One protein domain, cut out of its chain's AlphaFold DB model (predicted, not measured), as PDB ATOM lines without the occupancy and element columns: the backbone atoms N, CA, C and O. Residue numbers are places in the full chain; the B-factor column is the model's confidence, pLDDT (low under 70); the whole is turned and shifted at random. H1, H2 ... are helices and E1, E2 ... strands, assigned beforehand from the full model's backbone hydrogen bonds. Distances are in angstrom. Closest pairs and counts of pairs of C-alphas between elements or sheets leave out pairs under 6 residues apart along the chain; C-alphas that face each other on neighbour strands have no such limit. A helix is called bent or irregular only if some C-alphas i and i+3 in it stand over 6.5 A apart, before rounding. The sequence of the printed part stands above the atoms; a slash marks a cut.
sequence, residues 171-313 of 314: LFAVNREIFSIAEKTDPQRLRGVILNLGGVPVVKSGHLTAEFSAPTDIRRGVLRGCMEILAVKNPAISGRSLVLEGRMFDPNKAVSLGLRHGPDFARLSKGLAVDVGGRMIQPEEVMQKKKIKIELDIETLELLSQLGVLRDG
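What this domain is: This is residues 171 to 313 of the 314 residues of an uncharacterized protein of Euryarchaeota archaeon (UniProt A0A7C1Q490). Two lobes of unequal size are joined by a long two-stranded ribbon, E5 and E8. The larger lobe has H1, H2 and H3 with the small sheet E1 E3 E2, and H7 packs on one end of H3; the smaller lobe has H4, H5, H6 and the hairpin E6 E7. The printed part has 143 residues, mixed helices and strands, in the order E1 H1 H2 E2 E3 H3 E4 E5 H4 H5 E6 E7 H6 E8 H7; the sheets E1 E3 E2, E4 E5 E8 and E6 E7 are antiparallel. The whole is loose, with a radius of gyration of the C-alphas of 18.4 A and spans of 60 by 34 by 19 A, only just flat.

Where its parts are: Find C-alpha 171 at (175.888, 165.328, 149.615), where E1, residues 171 to 173, begins. Next come H1, 176 to 185, H2, 187 to 196, E2, 200 to 204, and E3, 207 to 214, which bends by 77 degrees at residue 210. H3, 219 to 233, is 21.1 A long and only just irregular: C-alphas 229 and 232 are 6.9 A apart. E4, 236 to 238, precedes E5, 241 to 249, 24.4 A. Then read H4, 251 to 256, H5, 263 to 269, E6, 274 to 276, E7, 279 to 281, and H6, 283 to 286. E8, 287 to 295, runs 25.2 A; H7, 298 to 305, ends at C-alpha 305 (183.652, 186.838, 149.900).

How they stand to each other: E1, H1 H2 and E2 form a split strand-helix-strand unit, two strands of one sheet with helices between them along the chain and E3 between them in the sheet; its crossover is right-handed. Look at N 172 and O 212, 2.8 A, for E1 and E3, and N 200 and O 213, 2.7 A, for the hairpin E2 E3. H2 is on one face of this sheet, two layers, at a height of 6.0 A. H3, the hub, touches H1 at Cys 226 and Ala 182, C-alphas 5.4 A apart, a steep tilt of 51 degrees. It touches H2 at Gly 225 and Val 193, 6.1 A between C-alphas, and H7 with residues 219 to 224 alone. E5 and E8 have N 246 and O 290 at 2.7 A. H6 touches H4, with C-alphas 286 and 253 5.2 A apart. Every O i to N i+4 pair is within hydrogen-bond range in H1, H2, H4, H5 and H7, 9 of 11 in H3; H6 is too short.

The domain as a whole: C-alphas 215 and 277 are the farthest apart, 60.0 A. The printed part has no cut and no long link. Residues 308 to 313 are under pLDDT 70.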
ATOM      1  N   LEU A 171     175.156 164.989 148.401       85.69
ATOM      2  CA  LEU A 171     175.888 165.328 149.615       85.69
ATOM      3  C   LEU A 171     176.756 166.561 149.351       85.69
ATOM      4  O   LEU A 171     177.509 166.600 148.380       85.69
ATOM      5  N   PHE A 172     176.667 167.537 150.241       92.00
ATOM      6  CA  PHE A 172     177.492 168.733 150.247       92.00
ATOM      7  C   PHE A 172     178.242 168.827 151.568       92.00
ATOM      8  O   PHE A 172     177.772 168.344 152.600       92.00
ATOM      9  N   ALA A 173     179.398 169.482 151.536       93.62
ATOM     10  CA  ALA A 173     180.193 169.763 152.717       93.62
ATOM     11  C   ALA A 173     180.615 171.231 152.736       93.62
ATOM     12  O   ALA A 173     180.813 171.851 151.692       93.62
ATOM     13  N   VAL A 174     180.747 171.775 153.939       94.81
ATOM     14  CA  VAL A 174     181.321 173.098 154.192       94.81
ATOM     15  C   VAL A 174     182.565 172.977 155.066       94.81
ATOM     16  O   VAL A 174     182.842 171.908 155.612       94.81
ATOM     17  N   ASN A 175     183.315 174.071 155.228       96.00
ATOM     18  CA  ASN A 175     184.507 174.078 156.072       96.00
ATOM     19  C   ASN A 175     184.198 173.545 157.486       96.00
ATOM     20  O   ASN A 175     183.397 174.112 158.239       96.00
ATOM     21  N   ARG A 176     184.853 172.433 157.838       95.75
ATOM     22  CA  ARG A 176     184.570 171.667 159.055       95.75
ATOM     23  C   ARG A 176     184.848 172.449 160.335       95.75
ATOM     24  O   ARG A 176     184.127 172.272 161.316       95.75
ATOM     25  N   GLU A 177     185.881 173.283 160.342       96.06
ATOM     26  CA  GLU A 177     186.274 174.048 161.526       96.06
ATOM     27  C   GLU A 177     185.273 175.166 161.817       96.06
ATOM     28  O   GLU A 177     184.773 175.252 162.941       96.06
ATOM     29  N   ILE A 178     184.899 175.949 160.797       95.62
ATOM     30  CA  ILE A 178     183.855 176.981 160.912       95.62
ATOM     31  C   ILE A 178     182.553 176.349 161.412       95.62
ATOM     32  O   ILE A 178     181.962 176.813 162.392       95.62
ATOM     33  N   PHE A 179     182.135 175.255 160.771       97.62
ATOM     34  CA  PHE A 179     180.898 174.569 161.118       97.62
ATOM     35  C   PHE A 179     180.924 174.021 162.548       97.62
ATOM     36  O   PHE A 179     179.964 174.204 163.288       97.62
ATOM     37  N   SER A 180     182.025 173.392 162.975       96.44
ATOM     38  CA  SER A 180     182.133 172.828 164.325       96.44
ATOM     39  C   SER A 180     182.066 173.899 165.415       96.44
ATOM     40  O   SER A 180     181.490 173.656 166.475       96.44
ATOM     41  N   ILE A 181     182.632 175.087 165.185       95.31
ATOM     42  CA  ILE A 181     182.545 176.182 166.161       95.31
ATOM     43  C   ILE A 181     181.123 176.757 166.184       95.31
ATOM     44  O   ILE A 181     180.625 177.072 167.266       95.31
ATOM     45  N   ALA A 182     180.454 176.857 165.031       96.75
ATOM     46  CA  ALA A 182     179.054 177.273 164.963       96.75
ATOM     47  C   ALA A 182     178.129 176.263 165.668       96.75
ATOM     48  O   ALA A 182     177.301 176.670 166.478       96.75
ATOM     49  N   GLU A 183     178.326 174.959 165.449       96.75
ATOM     50  CA  GLU A 183     177.563 173.879 166.097       96.75
ATOM     51  C   GLU A 183     177.709 173.919 167.619       96.75
ATOM     52  O   GLU A 183     176.709 173.869 168.324       96.75
ATOM     53  N   LYS A 184     178.927 174.124 168.131       94.25
ATOM     54  CA  LYS A 184     179.170 174.278 169.575       94.25
ATOM     55  C   LYS A 184     178.585 175.562 170.160       94.25
ATOM     56  O   LYS A 184     178.404 175.641 171.371       94.25
ATOM     57  N   THR A 185     178.374 176.582 169.330       93.19
ATOM     58  CA  THR A 185     177.847 177.880 169.768       93.19
ATOM     59  C   THR A 185     176.323 177.851 169.829       93.19
ATOM     60  O   THR A 185     175.760 178.276 170.832       93.19
ATOM     61  N   ASP A 186     175.660 177.334 168.790       94.06
ATOM     62  CA  ASP A 186     174.201 177.192 168.743       94.06
ATOM     63  C   ASP A 186     173.778 176.055 167.782       94.06
ATOM     64  O   ASP A 186     173.519 176.283 166.591       94.06
ATOM     65  N   PRO A 187     173.696 174.804 168.272       91.81
ATOM     66  CA  PRO A 187     173.401 173.649 167.426       91.81
ATOM     67  C   PRO A 187     171.946 173.639 166.945       91.81
ATOM     68  O   PRO A 187     171.658 173.136 165.856       91.81
ATOM     69  N   GLN A 188     171.010 174.195 167.724       88.31
ATOM     70  CA  GLN A 188     169.599 174.236 167.338       88.31
ATOM     71  C   GLN A 188     169.369 175.224 166.198       88.31
ATOM     72  O   GLN A 188     168.731 174.863 165.204       88.31
ATOM     73  N   ARG A 189     169.941 176.431 166.290       94.44
ATOM     74  CA  ARG A 189     169.866 177.415 165.207       94.44
ATOM     75  C   ARG A 189     170.561 176.912 163.948       94.44
ATOM     76  O   ARG A 189     169.989 177.035 162.868       94.44
ATOM     77  N   LEU A 190     171.733 176.279 164.070       95.88
ATOM     78  CA  LEU A 190     172.446 175.714 162.919       95.88
ATOM     79  C   LEU A 190     171.636 174.615 162.219       95.88
ATOM     80  O   LEU A 190     171.530 174.604 160.991       95.88
ATOM     81  N   ARG A 191     170.997 173.725 162.989       93.38
ATOM     82  CA  ARG A 191     170.068 172.727 162.443       93.38
ATOM     83  C   ARG A 191     168.912 173.391 161.696       93.38
ATOM     84  O   ARG A 191     168.570 172.952 160.602       93.38
ATOM     85  N   GLY A 192     168.325 174.436 162.283       77.69
ATOM     86  CA  GLY A 192     167.244 175.214 161.678       77.69
ATOM     87  C   GLY A 192     167.646 175.846 160.345       77.69
ATOM     88  O   GLY A 192     166.899 175.732 159.381       77.69
ATOM     89  N   VAL A 193     168.849 176.428 160.256       92.00
ATOM     90  CA  VAL A 193     169.398 176.983 159.004       92.00
ATOM     91  C   VAL A 193     169.422 175.928 157.900       92.00
ATOM     92  O   VAL A 193     168.896 176.171 156.816       92.00
ATOM     93  N   ILE A 194     169.994 174.752 158.171       88.50
ATOM     94  CA  ILE A 194     170.121 173.682 157.170       88.50
ATOM     95  C   ILE A 194     168.737 173.227 156.695       88.50
ATOM     96  O   ILE A 194     168.504 173.142 155.492       88.50
ATOM     97  N   LEU A 195     167.805 172.997 157.626       80.88
ATOM     98  CA  LEU A 195     166.442 172.565 157.302       80.88
ATOM     99  C   LEU A 195     165.669 173.622 156.497       80.88
ATOM    100  O   LEU A 195     165.004 173.281 155.522       80.88
ATOM    101  N   ASN A 196     165.786 174.903 156.862       78.44
ATOM    102  CA  ASN A 196     165.103 176.006 156.178       78.44
ATOM    103  C   ASN A 196     165.614 176.222 154.749       78.44
ATOM    104  O   ASN A 196     164.861 176.665 153.886       78.44
ATOM    105  N   LEU A 197     166.875 175.879 154.485       84.62
ATOM    106  CA  LEU A 197     167.460 175.886 153.143       84.62
ATOM    107  C   LEU A 197     167.080 174.642 152.318       84.62
ATOM    108  O   LEU A 197     167.558 174.485 151.200       84.62
ATOM    109  N   GLY A 198     166.239 173.745 152.848       79.25
ATOM    110  CA  GLY A 198     165.877 172.486 152.191       79.25
ATOM    111  C   GLY A 198     166.970 171.417 152.264       79.25
ATOM    112  O   GLY A 198     166.947 170.458 151.492       79.25
ATOM    113  N   GLY A 199     167.939 171.595 153.165       82.31
ATOM    114  CA  GLY A 199     169.002 170.643 153.442       82.31
ATOM    115  C   GLY A 199     168.674 169.685 154.581       82.31
ATOM    116  O   GLY A 199     167.755 169.880 155.376       82.31
ATOM    117  N   VAL A 200     169.495 168.649 154.687       82.19
ATOM    118  CA  VAL A 200     169.332 167.535 155.617       82.19
ATOM    119  C   VAL A 200     170.631 167.380 156.381       82.19
ATOM    120  O   VAL A 200     171.625 166.951 155.794       82.19
ATOM    121  N   PRO A 201     170.672 167.732 157.672       84.31
ATOM    122  CA  PRO A 201     171.905 167.631 158.428       84.31
ATOM    123  C   PRO A 201     172.314 166.167 158.588       84.31
ATOM    124  O   PRO A 201     171.502 165.333 158.997       84.31
ATOM    125  N   VAL A 202     173.587 165.867 158.342       85.06
ATOM    126  CA  VAL A 202     174.169 164.592 158.758       85.06
ATOM    127  C   VAL A 202     174.507 164.689 160.246       85.06
ATOM    128  O   VAL A 202     175.077 165.674 160.716       85.06
ATOM    129  N   VAL A 203     174.123 163.668 161.012       83.38
ATOM    130  CA  VAL A 203     174.355 163.603 162.460       83.38
ATOM    131  C   VAL A 203     175.238 162.403 162.766       83.38
ATOM    132  O   VAL A 203     174.915 161.283 162.376       83.38
ATOM    133  N   LYS A 204     176.336 162.618 163.496       77.75
ATOM    134  CA  LYS A 204     177.211 161.549 164.002       77.75
ATOM    135  C   LYS A 204     177.361 161.704 165.509       77.75
ATOM    136  O   LYS A 204     177.689 162.782 165.992       77.75
ATOM    137  N   SER A 205     177.084 160.633 166.250       84.25
ATOM    138  CA  SER A 205     177.177 160.608 167.720       84.25
ATOM    139  C   SER A 205     176.421 161.755 168.412       84.25
ATOM    140  O   SER A 205     176.893 162.307 169.398       84.25
ATOM    141  N   GLY A 206     175.260 162.141 167.871       78.69
ATOM    142  CA  GLY A 206     174.424 163.220 168.416       78.69
ATOM    143  C   GLY A 206     174.802 164.642 167.982       78.69
ATOM    144  O   GLY A 206     174.033 165.558 168.256       78.69
ATOM    145  N   HIS A 207     175.909 164.828 167.258       85.62
ATOM    146  CA  HIS A 207     176.373 166.132 166.780       85.62
ATOM    147  C   HIS A 207     176.119 166.321 165.287       85.62
ATOM    148  O   HIS A 207     176.241 165.371 164.506       85.62
ATOM    149  N   LEU A 208     175.797 167.554 164.884       90.44
ATOM    150  CA  LEU A 208     175.740 167.908 163.466       90.44
ATOM    151  C   LEU A 208     177.153 167.816 162.878       90.44
ATOM    152  O   LEU A 208     178.119 168.285 163.483       90.44
ATOM    153  N   THR A 209     177.284 167.237 161.691       94.12
ATOM    154  CA  THR A 209     178.536 167.273 160.933       94.12
ATOM    155  C   THR A 209     178.494 168.406 159.916       94.12
ATOM    156  O   THR A 209     177.432 168.911 159.568       94.12
ATOM    157  N   ALA A 210     179.662 168.780 159.395       95.38
ATOM    158  CA  ALA A 210     179.774 169.766 158.321       95.38
ATOM    159  C   ALA A 210     179.251 169.261 156.960       95.38
ATOM    160  O   ALA A 210     179.420 169.943 155.951       95.38
ATOM    161  N   GLU A 211     178.649 168.070 156.932       93.56
ATOM    162  CA  GLU A 211     178.053 167.442 155.760       93.56
ATOM    163  C   GLU A 211     176.527 167.511 155.865       93.56
ATOM    164  O   GLU A 211     175.937 167.340 156.936       93.56
ATOM    165  N   PHE A 212     175.867 167.733 154.738       89.94
ATOM    166  CA  PHE A 212     174.414 167.718 154.647       89.94
ATOM    167  C   PHE A 212     173.979 167.291 153.250       89.94
ATOM    168  O   PHE A 212     174.671 167.533 152.263       89.94
ATOM    169  N   SER A 213     172.822 166.644 153.163       84.50
ATOM    170  CA  SER A 213     172.210 166.320 151.875       84.50
ATOM    171  C   SER A 213     171.308 167.466 151.428       84.50
ATOM    172  O   SER A 213     170.666 168.089 152.267       84.50
ATOM    173  N   ALA A 214     171.244 167.771 150.136       81.31
ATOM    174  CA  ALA A 214     170.298 168.748 149.592       81.31
ATOM    175  C   ALA A 214     170.020 168.479 148.100       81.31
ATOM    176  O   ALA A 214     170.863 167.900 147.413       81.31
ATOM    177  N   PRO A 215     168.858 168.885 147.556       74.06
ATOM    178  CA  PRO A 215     168.567 168.754 146.122       74.06
ATOM    179  C   PRO A 215     169.376 169.730 145.249       74.06
ATOM    180  O   PRO A 215     169.611 169.467 144.072       74.06
ATOM    181  N   THR A 216     169.818 170.855 145.815       84.25
ATOM    182  CA  THR A 216     170.651 171.876 145.158       84.25
ATOM    183  C   THR A 216     171.811 172.271 146.073       84.25
ATOM    184  O   THR A 216     171.801 171.941 147.258       84.25
ATOM    185  N   ASP A 217     172.828 172.946 145.533       87.06
ATOM    186  CA  ASP A 217     173.963 173.408 146.335       87.06
ATOM    187  C   ASP A 217     173.556 174.577 147.241       87.06
ATOM    188  O   ASP A 217     173.350 175.703 146.789       87.06
ATOM    189  N   ILE A 218     173.459 174.297 148.540       92.94
ATOM    190  CA  ILE A 218     173.101 175.275 149.574       92.94
ATOM    191  C   ILE A 218     174.297 175.680 150.452       92.94
ATOM    192  O   ILE A 218     174.108 176.342 151.476       92.94
ATOM    193  N   ARG A 219     175.536 175.317 150.075       94.75
ATOM    194  CA  ARG A 219     176.747 175.548 150.892       94.75
ATOM    195  C   ARG A 219     176.920 176.998 151.304       94.75
ATOM    196  O   ARG A 219     177.200 177.265 152.469       94.75
ATOM    197  N   ARG A 220     176.657 177.938 150.395       91.31
ATOM    198  CA  ARG A 220     176.715 179.379 150.680       91.31
ATOM    199  C   ARG A 220     175.735 179.804 151.776       91.31
ATOM    200  O   ARG A 220     176.099 180.581 152.655       91.31
ATOM    201  N   GLY A 221     174.499 179.305 151.730       92.88
ATOM    202  CA  GLY A 221     173.477 179.613 152.732       92.88
ATOM    203  C   GLY A 221     173.836 179.043 154.103       92.88
ATOM    204  O   GLY A 221     173.711 179.736 155.111       92.88
ATOM    205  N   VAL A 222     174.363 177.816 154.135       95.69
ATOM    206  CA  VAL A 222     174.834 177.189 155.377       95.69
ATOM    207  C   VAL A 222     176.029 177.956 155.952       95.69
ATOM    208  O   VAL A 222     176.012 178.284 157.136       95.69
ATOM    209  N   LEU A 223     177.011 178.336 155.123       95.00
ATOM    210  CA  LEU A 223     178.142 179.175 155.541       95.00
ATOM    211  C   LEU A 223     177.682 180.518 156.118       95.00
ATOM    212  O   LEU A 223     178.187 180.941 157.156       95.00
ATOM    213  N   ARG A 224     176.706 181.174 155.477       94.06
ATOM    214  CA  ARG A 224     176.110 182.418 155.983       94.06
ATOM    215  C   ARG A 224     175.525 182.217 157.376       94.06
ATOM    216  O   ARG A 224     175.866 182.975 158.279       94.06
ATOM    217  N   GLY A 225     174.715 181.176 157.565       94.81
ATOM    218  CA  GLY A 225     174.148 180.860 158.874       94.81
ATOM    219  C   GLY A 225     175.217 180.554 159.927       94.81
ATOM    220  O   GLY A 225     175.092 181.005 161.064       94.81
ATOM    221  N   CYS A 226     176.310 179.874 159.557       96.44
ATOM    222  CA  CYS A 226     177.462 179.715 160.446       96.44
ATOM    223  C   CYS A 226     178.046 181.075 160.850       96.44
ATOM    224  O   CYS A 226     178.259 181.304 162.037       96.44
ATOM    225  N   MET A 227     178.264 181.996 159.908       94.12
ATOM    226  CA  MET A 227     178.814 183.321 160.221       94.12
ATOM    227  C   MET A 227     177.873 184.172 161.080       94.12
ATOM    228  O   MET A 227     178.343 184.877 161.969       94.12
ATOM    229  N   GLU A 228     176.559 184.071 160.882       93.31
ATOM    230  CA  GLU A 228     175.567 184.739 161.731       93.31
ATOM    231  C   GLU A 228     175.574 184.206 163.169       93.31
ATOM    232  O   GLU A 228     175.480 184.985 164.117       93.31
ATOM    233  N   ILE A 229     175.713 182.889 163.349       94.56
ATOM    234  CA  ILE A 229     175.881 182.274 164.675       94.56
ATOM    235  C   ILE A 229     177.203 182.731 165.302       94.56
ATOM    236  O   ILE A 229     177.265 183.054 166.487       94.56
ATOM    237  N   LEU A 230     178.266 182.800 164.499       94.06
ATOM    238  CA  LEU A 230     179.596 183.208 164.936       94.06
ATOM    239  C   LEU A 230     179.757 184.722 165.105       94.06
ATOM    240  O   LEU A 230     180.803 185.141 165.592       94.06
ATOM    241  N   ALA A 231     178.752 185.546 164.792       90.94
ATOM    242  CA  ALA A 231     178.812 186.999 164.968       90.94
ATOM    243  C   ALA A 231     179.158 187.402 166.416       90.94
ATOM    244  O   ALA A 231     179.896 188.360 166.641       90.94
ATOM    245  N   VAL A 232     178.727 186.601 167.400       87.06
ATOM    246  CA  VAL A 232     179.068 186.771 168.827       87.06
ATOM    247  C   VAL A 232     180.569 186.633 169.129       87.06
ATOM    248  O   VAL A 232     181.018 186.986 170.217       87.06
ATOM    249  N   LYS A 233     181.350 186.109 168.177       89.62
ATOM    250  CA  LYS A 233     182.805 185.917 168.240       89.62
ATOM    251  C   LYS A 233     183.574 186.899 167.346       89.62
ATOM    252  O   LYS A 233     184.719 186.620 167.021       89.62
ATOM    253  N   ASN A 234     182.968 188.014 166.930       88.44
ATOM    254  CA  ASN A 234     183.602 189.078 166.132       88.44
ATOM    255  C   ASN A 234     184.476 188.557 164.961       88.44
ATOM    256  O   ASN A 234     185.695 188.740 164.971       88.44
ATOM    257  N   PRO A 235     183.884 187.843 163.986       90.25
ATOM    258  CA  PRO A 235     184.632 187.232 162.897       90.25
ATOM    259  C   PRO A 235     185.265 188.280 161.971       90.25
ATOM    260  O   PRO A 235     184.586 189.208 161.530       90.25
ATOM    261  N   ALA A 236     186.536 188.090 161.615       89.12
ATOM    262  CA  ALA A 236     187.263 188.934 160.666       89.12
ATOM    263  C   ALA A 236     188.098 188.089 159.695       89.12
ATOM    264  O   ALA A 236     188.681 187.080 160.099       89.12
ATOM    265  N   ILE A 237     188.178 188.503 158.428       87.69
ATOM    266  CA  ILE A 237     189.094 187.886 157.458       87.69
ATOM    267  C   ILE A 237     190.427 188.626 157.512       87.69
ATOM    268  O   ILE A 237     190.465 189.849 157.475       87.69
ATOM    269  N   SER A 238     191.519 187.870 157.583       84.44
ATOM    270  CA  SER A 238     192.885 188.382 157.487       84.44
ATOM    271  C   SER A 238     193.653 187.505 156.503       84.44
ATOM    272  O   SER A 238     194.083 186.401 156.845       84.44
ATOM    273  N   GLY A 239     193.813 187.976 155.267       85.69
ATOM    274  CA  GLY A 239     194.402 187.184 154.186       85.69
ATOM    275  C   GLY A 239     193.557 185.946 153.871       85.69
ATOM    276  O   GLY A 239     192.396 186.063 153.493       85.69
ATOM    277  N   ARG A 240     194.130 184.746 154.036       89.25
ATOM    278  CA  ARG A 240     193.450 183.461 153.776       89.25
ATOM    279  C   ARG A 240     192.866 182.815 155.029       89.25
ATOM    280  O   ARG A 240     192.589 181.621 155.030       89.25
ATOM    281  N   SER A 241     192.693 183.582 156.097       91.25
ATOM    282  CA  SER A 241     192.294 183.028 157.382       91.25
ATOM    283  C   SER A 241     191.093 183.764 157.963       91.25
ATOM    284  O   SER A 241     191.018 184.992 157.907       91.25
ATOM    285  N   LEU A 242     190.183 183.009 158.579       92.88
ATOM    286  CA  LEU A 242     189.134 183.546 159.439       92.88
ATOM    287  C   LEU A 242     189.658 183.620 160.873       92.88
ATOM    288  O   LEU A 242     190.099 182.620 161.443       92.88
ATOM    289  N   VAL A 243     189.580 184.802 161.467       92.69
ATOM    290  CA  VAL A 243     189.932 185.047 162.862       92.69
ATOM    291  C   VAL A 243     188.650 185.246 163.661       92.69
ATOM    292  O   VAL A 243     187.820 186.081 163.313       92.69
ATOM    293  N   LEU A 244     188.495 184.483 164.741       92.44
ATOM    294  CA  LEU A 244     187.396 184.596 165.698       92.44
ATOM    295  C   LEU A 244     187.942 185.009 167.067       92.44
ATOM    296  O   LEU A 244     188.943 184.466 167.545       92.44
ATOM    297  N   GLU A 245     187.251 185.919 167.741       89.56
ATOM    298  CA  GLU A 245     187.463 186.246 169.145       89.56
ATOM    299  C   GLU A 245     186.679 185.286 170.049       89.56
ATOM    300  O   GLU A 245     185.453 185.194 170.036       89.56
ATOM    301  N   GLY A 246     187.410 184.557 170.879       82.06
ATOM    302  CA  GLY A 246     186.883 183.759 171.970       82.06
ATOM    303  C   GLY A 246     187.303 184.315 173.323       82.06
ATOM    304  O   GLY A 246     188.139 185.213 173.446       82.06
ATOM    305  N   ARG A 247     186.743 183.716 174.368       83.62
ATOM    306  CA  ARG A 247     187.202 183.882 175.744       83.62
ATOM    307  C   ARG A 247     187.616 182.516 176.274       83.62
ATOM    308  O   ARG A 247     186.984 181.514 175.946       83.62
ATOM    309  N   MET A 248     188.682 182.476 177.054       86.00
ATOM    310  CA  MET A 248     189.156 181.273 177.729       86.00
ATOM    311  C   MET A 248     189.366 181.597 179.200       86.00
ATOM    312  O   MET A 248     189.828 182.690 179.520       86.00
ATOM    313  N   PHE A 249     189.030 180.655 180.072       87.44
ATOM    314  CA  PHE A 249     189.283 180.785 181.499       87.44
ATOM    315  C   PHE A 249     190.790 180.901 181.759       87.44
ATOM    316  O   PHE A 249     191.580 180.131 181.206       87.44
ATOM    317  N   ASP A 250     191.176 181.877 182.574       89.75
ATOM    318  CA  ASP A 250     192.545 182.129 183.001       89.75
ATOM    319  C   ASP A 250     192.691 181.743 184.485       89.75
ATOM    320  O   ASP A 250     192.259 182.493 185.372       89.75
ATOM    321  N   PRO A 251     193.292 180.576 184.784       88.62
ATOM    322  CA  PRO A 251     193.446 180.115 186.158       88.62
ATOM    323  C   PRO A 251     194.323 181.053 186.993       88.62
ATOM    324  O   PRO A 251     194.082 181.177 188.189       88.62
ATOM    325  N   ASN A 252     195.286 181.756 186.391       91.06
ATOM    326  CA  ASN A 252     196.171 182.656 187.131       91.06
ATOM    327  C   ASN A 252     195.411 183.895 187.612       91.06
ATOM    328  O   ASN A 252     195.582 184.313 188.757       91.06
ATOM    329  N   LYS A 253     194.505 184.434 186.782       90.62
ATOM    330  CA  LYS A 253     193.589 185.502 187.214       90.62
ATOM    331  C   LYS A 253     192.686 185.037 188.349       90.62
ATOM    332  O   LYS A 253     192.555 185.753 189.338       90.62
ATOM    333  N   ALA A 254     192.117 183.835 188.249       90.56
ATOM    334  CA  ALA A 254     191.278 183.281 189.310       90.56
ATOM    335  C   ALA A 254     192.045 183.135 190.637       90.56
ATOM    336  O   ALA A 254     191.566 183.598 191.671       90.56
ATOM    337  N   VAL A 255     193.264 182.587 190.613       91.44
ATOM    338  CA  VAL A 255     194.114 182.494 191.816       91.44
ATOM    339  C   VAL A 255     194.442 183.879 192.380       91.44
ATOM    340  O   VAL A 255     194.365 184.073 193.591       91.44
ATOM    341  N   SER A 256     194.739 184.867 191.528       91.00
ATOM    342  CA  SER A 256     195.033 186.241 191.973       91.00
ATOM    343  C   SER A 256     193.849 186.935 192.660       91.00
ATOM    344  O   SER A 256     194.049 187.840 193.465       91.00
ATOM    345  N   LEU A 257     192.621 186.480 192.386       90.12
ATOM    346  CA  LEU A 257     191.389 186.950 193.024       90.12
ATOM    347  C   LEU A 257     191.010 186.132 194.272       90.12
ATOM    348  O   LEU A 257     189.927 186.319 194.819       90.12
ATOM    349  N   GLY A 258     191.891 185.241 194.740       87.69
ATOM    350  CA  GLY A 258     191.705 184.472 195.972       87.69
ATOM    351  C   GLY A 258     190.999 183.125 195.792       87.69
ATOM    352  O   GLY A 258     190.711 182.461 196.789       87.69
ATOM    353  N   LEU A 259     190.735 182.690 194.555       89.88
ATOM    354  CA  LEU A 259     190.124 181.384 194.301       89.88
ATOM    355  C   LEU A 259     191.143 180.247 194.393       89.88
ATOM    356  O   LEU A 259     192.283 180.360 193.942       89.88
ATOM    357  N   ARG A 260     190.704 179.101 194.920       84.00
ATOM    358  CA  ARG A 260     191.487 177.858 194.930       84.00
ATOM    359  C   ARG A 260     191.088 176.965 193.758       84.00
ATOM    360  O   ARG A 260     189.939 176.981 193.317       84.00
ATOM    361  N   HIS A 261     192.030 176.154 193.278       84.19
ATOM    362  CA  HIS A 261     191.734 175.120 192.286       84.19
ATOM    363  C   HIS A 261     190.616 174.198 192.785       84.19
ATOM    364  O   HIS A 261     190.653 173.744 193.928       84.19
ATOM    365  N   GLY A 262     189.645 173.896 191.919       85.56
ATOM    366  CA  GLY A 262     188.546 172.997 192.262       85.56
ATOM    367  C   GLY A 262     187.193 173.422 191.679       85.56
ATOM    368  O   GLY A 262     187.150 173.984 190.580       85.56
ATOM    369  N   PRO A 263     186.080 173.141 192.384       89.00
ATOM    370  CA  PRO A 263     184.718 173.355 191.888       89.00
ATOM    371  C   PRO A 263     184.438 174.786 191.416       89.00
ATOM    372  O   PRO A 263     183.731 174.978 190.428       89.00
ATOM    373  N   ASP A 264     185.037 175.782 192.065       89.50
ATOM    374  CA  ASP A 264     184.823 177.194 191.745       89.50
ATOM    375  C   ASP A 264     185.360 177.580 190.363       89.50
ATOM    376  O   ASP A 264     184.712 178.321 189.626       89.50
ATOM    377  N   PHE A 265     186.485 176.995 189.942       90.69
ATOM    378  CA  PHE A 265     187.016 177.194 188.588       90.69
ATOM    379  C   PHE A 265     186.059 176.608 187.546       90.69
ATOM    380  O   PHE A 265     185.802 177.219 186.510       90.69
ATOM    381  N   ALA A 266     185.491 175.432 187.831       86.50
ATOM    382  CA  ALA A 266     184.517 174.802 186.948       86.50
ATOM    383  C   ALA A 266     183.216 175.615 186.858       86.50
ATOM    384  O   ALA A 266     182.615 175.673 185.786       86.50
ATOM    385  N   ARG A 267     182.789 176.257 187.953       89.31
ATOM    386  CA  ARG A 267     181.631 177.163 187.969       89.31
ATOM    387  C   ARG A 267     181.879 178.409 187.125       89.31
ATOM    388  O   ARG A 267     181.094 178.668 186.215       89.31
ATOM    389  N   LEU A 268     182.995 179.106 187.343       88.69
ATOM    390  CA  LEU A 268     183.352 180.305 186.576       88.69
ATOM    391  C   LEU A 268     183.532 180.000 185.085       88.69
ATOM    392  O   LEU A 268     183.025 180.729 184.238       88.69
ATOM    393  N   SER A 269     184.155 178.867 184.748       82.62
ATOM    394  CA  SER A 269     184.292 178.399 183.360       82.62
ATOM    395  C   SER A 269     182.938 178.107 182.684       82.62
ATOM    396  O   SER A 269     182.804 178.241 181.469       82.62
ATOM    397  N   LYS A 270     181.906 177.765 183.468       83.81
ATOM    398  CA  LYS A 270     180.518 177.579 183.007       83.81
ATOM    399  C   LYS A 270     179.685 178.869 183.022       83.81
ATOM    400  O   LYS A 270     178.482 178.801 182.792       83.81
ATOM    401  N   GLY A 271     180.296 180.024 183.290       85.94
ATOM    402  CA  GLY A 271     179.594 181.306 183.341       85.94
ATOM    403  C   GLY A 271     178.802 181.536 184.631       85.94
ATOM    404  O   GLY A 271     177.900 182.366 184.650       85.94
ATOM    405  N   LEU A 272     179.114 180.810 185.708       89.69
ATOM    406  CA  LEU A 272     178.479 180.996 187.012       89.69
ATOM    407  C   LEU A 272     179.401 181.782 187.941       89.69
ATOM    408  O   LEU A 272     180.535 181.368 188.176       89.69
ATOM    409  N   ALA A 273     178.889 182.874 188.504       92.81
ATOM    410  CA  ALA A 273     179.601 183.657 189.505       92.81
ATOM    411  C   ALA A 273     179.825 182.858 190.805       92.81
ATOM    412  O   ALA A 273     179.061 181.938 191.139       92.81
ATOM    413  N   VAL A 274     180.886 183.211 191.530       92.75
ATOM    414  CA  VAL A 274     181.329 182.532 192.759       92.75
ATOM    415  C   VAL A 274     181.595 183.566 193.851       92.75
ATOM    416  O   VAL A 274     182.236 184.578 193.589       92.75
ATOM    417  N   ASP A 275     181.119 183.300 195.067       91.25
ATOM    418  CA  ASP A 275     181.431 184.102 196.255       91.25
ATOM    419  C   ASP A 275     182.735 183.616 196.897       91.25
ATOM    420  O   ASP A 275     182.901 182.426 197.176       91.25
ATOM    421  N   VAL A 276     183.655 184.547 197.133       88.25
ATOM    422  CA  VAL A 276     184.941 184.316 197.783       88.25
ATOM    423  C   VAL A 276     185.071 185.308 198.933       88.25
ATOM    424  O   VAL A 276     185.431 186.468 198.740       88.25
ATOM    425  N   GLY A 277     184.761 184.857 200.149       82.88
ATOM    426  CA  GLY A 277     184.917 185.669 201.359       82.88
ATOM    427  C   GLY A 277     184.047 186.933 201.392       82.88
ATOM    428  O   GLY A 277     184.481 187.944 201.938       82.88
ATOM    429  N   GLY A 278     182.848 186.897 200.798       85.12
ATOM    430  CA  GLY A 278     181.913 188.023 200.741       85.12
ATOM    431  C   GLY A 278     182.057 188.894 199.489       85.12
ATOM    432  O   GLY A 278     181.304 189.856 199.329       85.12
ATOM    433  N   ARG A 279     183.000 188.576 198.589       90.56
ATOM    434  CA  ARG A 279     183.117 189.199 197.266       90.56
ATOM    435  C   ARG A 279     182.625 188.236 196.191       90.56
ATOM    436  O   ARG A 279     183.196 187.169 195.985       90.56
ATOM    437  N   MET A 280     181.635 188.681 195.425       93.31
ATOM    438  CA  MET A 280     181.186 187.992 194.216       93.31
ATOM    439  C   MET A 280     182.171 188.221 193.067       93.31
ATOM    440  O   MET A 280     182.329 189.351 192.608       93.31
ATOM    441  N   ILE A 281     182.800 187.146 192.594       93.44
ATOM    442  CA  ILE A 281     183.658 187.133 191.407       93.44
ATOM    443  C   ILE A 281     182.823 186.726 190.195       93.44
ATOM    444  O   ILE A 281     182.232 185.640 190.161       93.44
ATOM    445  N   GLN A 282     182.785 187.599 189.194       93.81
ATOM    446  CA  GLN A 282     182.100 187.362 187.931       93.81
ATOM    447  C   GLN A 282     182.984 186.546 186.976       93.81
ATOM    448  O   GLN A 282     184.206 186.735 186.952       93.81
ATOM    449  N   PRO A 283     182.403 185.664 186.139       89.81
ATOM    450  CA  PRO A 283     183.146 184.906 185.135       89.81
ATOM    451  C   PRO A 283     184.059 185.784 184.275       89.81
ATOM    452  O   PRO A 283     185.197 185.423 184.009       89.81
ATOM    453  N   GLU A 284     183.604 186.969 183.877       89.19
ATOM    454  CA  GLU A 284     184.336 187.892 183.010       89.19
ATOM    455  C   GLU A 284     185.669 188.363 183.612       89.19
ATOM    456  O   GLU A 284     186.613 188.602 182.856       89.19
ATOM    457  N   GLU A 285     185.774 188.449 184.944       91.56
ATOM    458  CA  GLU A 285     186.983 188.896 185.655       91.56
ATOM    459  C   GLU A 285     188.144 187.899 185.511       91.56
ATOM    460  O   GLU A 285     189.315 188.282 185.535       91.56
ATOM    461  N   VAL A 286     187.825 186.620 185.303       91.50
ATOM    462  CA  VAL A 286     188.792 185.515 185.208       91.50
ATOM    463  C   VAL A 286     188.918 184.956 183.794       91.50
ATOM    464  O   VAL A 286     189.525 183.909 183.584       91.50
ATOM    465  N   MET A 287     188.360 185.643 182.799       88.19
ATOM    466  CA  MET A 287     188.498 185.261 181.397       88.19
ATOM    467  C   MET A 287     189.611 186.074 180.726       88.19
ATOM    468  O   MET A 287     189.897 187.229 181.057       88.19
ATOM    469  N   GLN A 288     190.251 185.472 179.730       89.06
ATOM    470  CA  GLN A 288     191.166 186.145 178.815       89.06
ATOM    471  C   GLN A 288     190.681 186.005 177.376       89.06
ATOM    472  O   GLN A 288     190.067 185.000 177.003       89.06
ATOM    473  N   LYS A 289     190.951 187.023 176.554       85.50
ATOM    474  CA  LYS A 289     190.668 186.952 175.120       85.50
ATOM    475  C   LYS A 289     191.572 185.899 174.484       85.50
ATOM    476  O   LYS A 289     192.772 185.868 174.737       85.50
ATOM    477  N   LYS A 290     191.001 185.062 173.625       87.00
ATOM    478  CA  LYS A 290     191.728 184.084 172.813       87.00
ATOM    479  C   LYS A 290     191.327 184.279 171.362       87.00
ATOM    480  O   LYS A 290     190.139 184.315 171.069       87.00
ATOM    481  N   LYS A 291     192.295 184.368 170.455       89.88
ATOM    482  CA  LYS A 291     192.011 184.339 169.017       89.88
ATOM    483  C   LYS A 291     192.022 182.892 168.531       89.88
ATOM    484  O   LYS A 291     192.938 182.139 168.857       89.88
ATOM    485  N   ILE A 292     190.994 182.504 167.787       91.62
ATOM    486  CA  ILE A 292     190.948 181.245 167.042       91.62
ATOM    487  C   ILE A 292     191.180 181.615 165.584       91.62
ATOM    488  O   ILE A 292     190.459 182.453 165.048       91.62
ATOM    489  N   LYS A 293     192.202 181.025 164.967       93.31
ATOM    490  CA  LYS A 293     192.543 181.247 163.564       93.31
ATOM    491  C   LYS A 293     192.224 179.975 162.788       93.31
ATOM    492  O   LYS A 293     192.691 178.912 163.182       93.31
ATOM    493  N   ILE A 294     191.436 180.104 161.728       94.19
ATOM    494  CA  ILE A 294     191.039 179.012 160.836       94.19
ATOM    495  C   ILE A 294     191.593 179.339 159.456       94.19
ATOM    496  O   ILE A 294     191.282 180.400 158.914       94.19
ATOM    497  N   GLU A 295     192.416 178.457 158.897       93.25
ATOM    498  CA  GLU A 295     192.880 178.604 157.517       93.25
ATOM    499  C   GLU A 295     191.762 178.208 156.546       93.25
ATOM    500  O   GLU A 295     191.064 177.211 156.743       93.25
ATOM    501  N   LEU A 296     191.571 179.018 155.506       92.06
ATOM    502  CA  LEU A 296     190.489 178.861 154.544       92.06
ATOM    503  C   LEU A 296     191.042 178.368 153.203       92.06
ATOM    504  O   LEU A 296     191.971 178.946 152.622       92.06
ATOM    505  N   ASP A 297     190.437 177.300 152.686       89.19
ATOM    506  CA  ASP A 297     190.640 176.881 151.303       89.19
ATOM    507  C   ASP A 297     190.034 177.900 150.317       89.19
ATOM    508  O   ASP A 297     189.322 178.835 150.696       89.19
ATOM    509  N   ILE A 298     190.383 177.754 149.034       86.88
ATOM    510  CA  ILE A 298     189.962 178.688 147.974       86.88
ATOM    511  C   ILE A 298     188.433 178.738 147.878       86.88
ATOM    512  O   ILE A 298     187.860 179.823 147.856       86.88
ATOM    513  N   GLU A 299     187.778 177.579 147.897       87.00
ATOM    514  CA  GLU A 299     186.324 177.476 147.772       87.00
ATOM    515  C   GLU A 299     185.600 178.180 148.932       87.00
ATOM    516  O   GLU A 299     184.656 178.940 148.726       87.00
ATOM    517  N   THR A 300     186.071 177.992 150.163       89.38
ATOM    518  CA  THR A 300     185.518 178.638 151.356       89.38
ATOM    519  C   THR A 300     185.713 180.152 151.297       89.38
ATOM    520  O   THR A 300     184.786 180.894 151.626       89.38
ATOM    521  N   LEU A 301     186.885 180.628 150.860       86.44
ATOM    522  CA  LEU A 301     187.147 182.059 150.664       86.44
ATOM    523  C   LEU A 301     186.208 182.672 149.622       86.44
ATOM    524  O   LEU A 301     185.652 183.740 149.864       86.44
ATOM    525  N   GLU A 302     185.995 181.995 148.493       84.38
ATOM    526  CA  GLU A 302     185.068 182.434 147.445       84.38
ATOM    527  C   GLU A 302     183.620 182.472 147.940       84.38
ATOM    528  O   GLU A 302     182.901 183.445 147.712       84.38
ATOM    529  N   LEU A 303     183.188 181.446 148.676       84.44
ATOM    530  CA  LEU A 303     181.848 181.410 149.254       84.44
ATOM    531  C   LEU A 303     181.640 182.531 150.278       84.44
ATOM    532  O   LEU A 303     180.567 183.135 150.287       84.44
ATOM    533  N   LEU A 304     182.642 182.817 151.121       84.44
ATOM    534  CA  LEU A 304     182.591 183.871 152.141       84.44
ATOM    535  C   LEU A 304     182.672 185.283 151.548       84.44
ATOM    536  O   LEU A 304     181.939 186.162 152.007       84.44
ATOM    537  N   SER A 305     183.509 185.517 150.534       79.56
ATOM    538  CA  SER A 305     183.652 186.838 149.900       79.56
ATOM    539  C   SER A 305     182.338 187.300 149.267       79.56
ATOM    540  O   SER A 305     181.948 188.460 149.390       79.56
ATOM    541  N   GLN A 306     181.568 186.362 148.714       76.38
ATOM    542  CA  GLN A 306     180.235 186.621 148.177       76.38
ATOM    543  C   GLN A 306     179.177 186.926 149.253       76.38
ATOM    544  O   GLN A 306     178.043 187.277 148.909       76.38
ATOM    545  N   LEU A 307     179.454 186.744 150.549       74.06
ATOM    546  CA  LEU A 307     178.466 187.009 151.600       74.06
ATOM    547  C   LEU A 307     178.347 188.497 151.937       74.06
ATOM    548  O   LEU A 307     177.253 188.911 152.321       74.06
ATOM    549  N   GLY A 308     179.426 189.274 151.795       65.69
ATOM    550  CA  GLY A 308     179.481 190.688 152.196       65.69
ATOM    551  C   GLY A 308     179.338 190.922 153.710       65.69
ATOM    552  O   GLY A 308     179.033 192.031 154.130       65.69
ATOM    553  N   VAL A 309     179.499 189.876 154.534       58.56
ATOM    554  CA  VAL A 309     179.224 189.903 155.991       58.56
ATOM    555  C   VAL A 309     180.492 190.137 156.826       58.56
ATOM    556  O   VAL A 309     180.405 190.337 158.035       58.56
ATOM    557  N   LEU A 310     181.682 190.114 156.221       64.12
ATOM    558  CA  LEU A 310     182.948 190.109 156.958       64.12
ATOM    559  C   LEU A 310     183.693 191.426 156.792       64.12
ATOM    560  O   LEU A 310     183.770 191.975 155.699       64.12
ATOM    561  N   ARG A 311     184.215 191.934 157.912       61.56
ATOM    562  CA  ARG A 311     185.111 193.092 157.933       61.56
ATOM    563  C   ARG A 311     186.500 192.628 157.500       61.56
ATOM    564  O   ARG A 311     186.965 191.596 157.997       61.56
ATOM    565  N   ASP A 312     187.155 193.395 156.630       59.06
ATOM    566  CA  ASP A 312     188.584 193.224 156.374       59.06
ATOM    567  C   ASP A 312     189.346 193.571 157.654       59.06
ATOM    568  O   ASP A 312     189.265 194.687 158.172       59.06
ATOM    569  N   GLY A 313     190.038 192.579 158.208       54.56
ATOM    570  CA  GLY A 313     190.986 192.787 159.286       54.56
ATOM    571  C   GLY A 313     192.280 193.322 158.691       54.56
ATOM    572  O   GLY A 313     193.099 192.535 158.224       54.56
TER     573      GLY A 313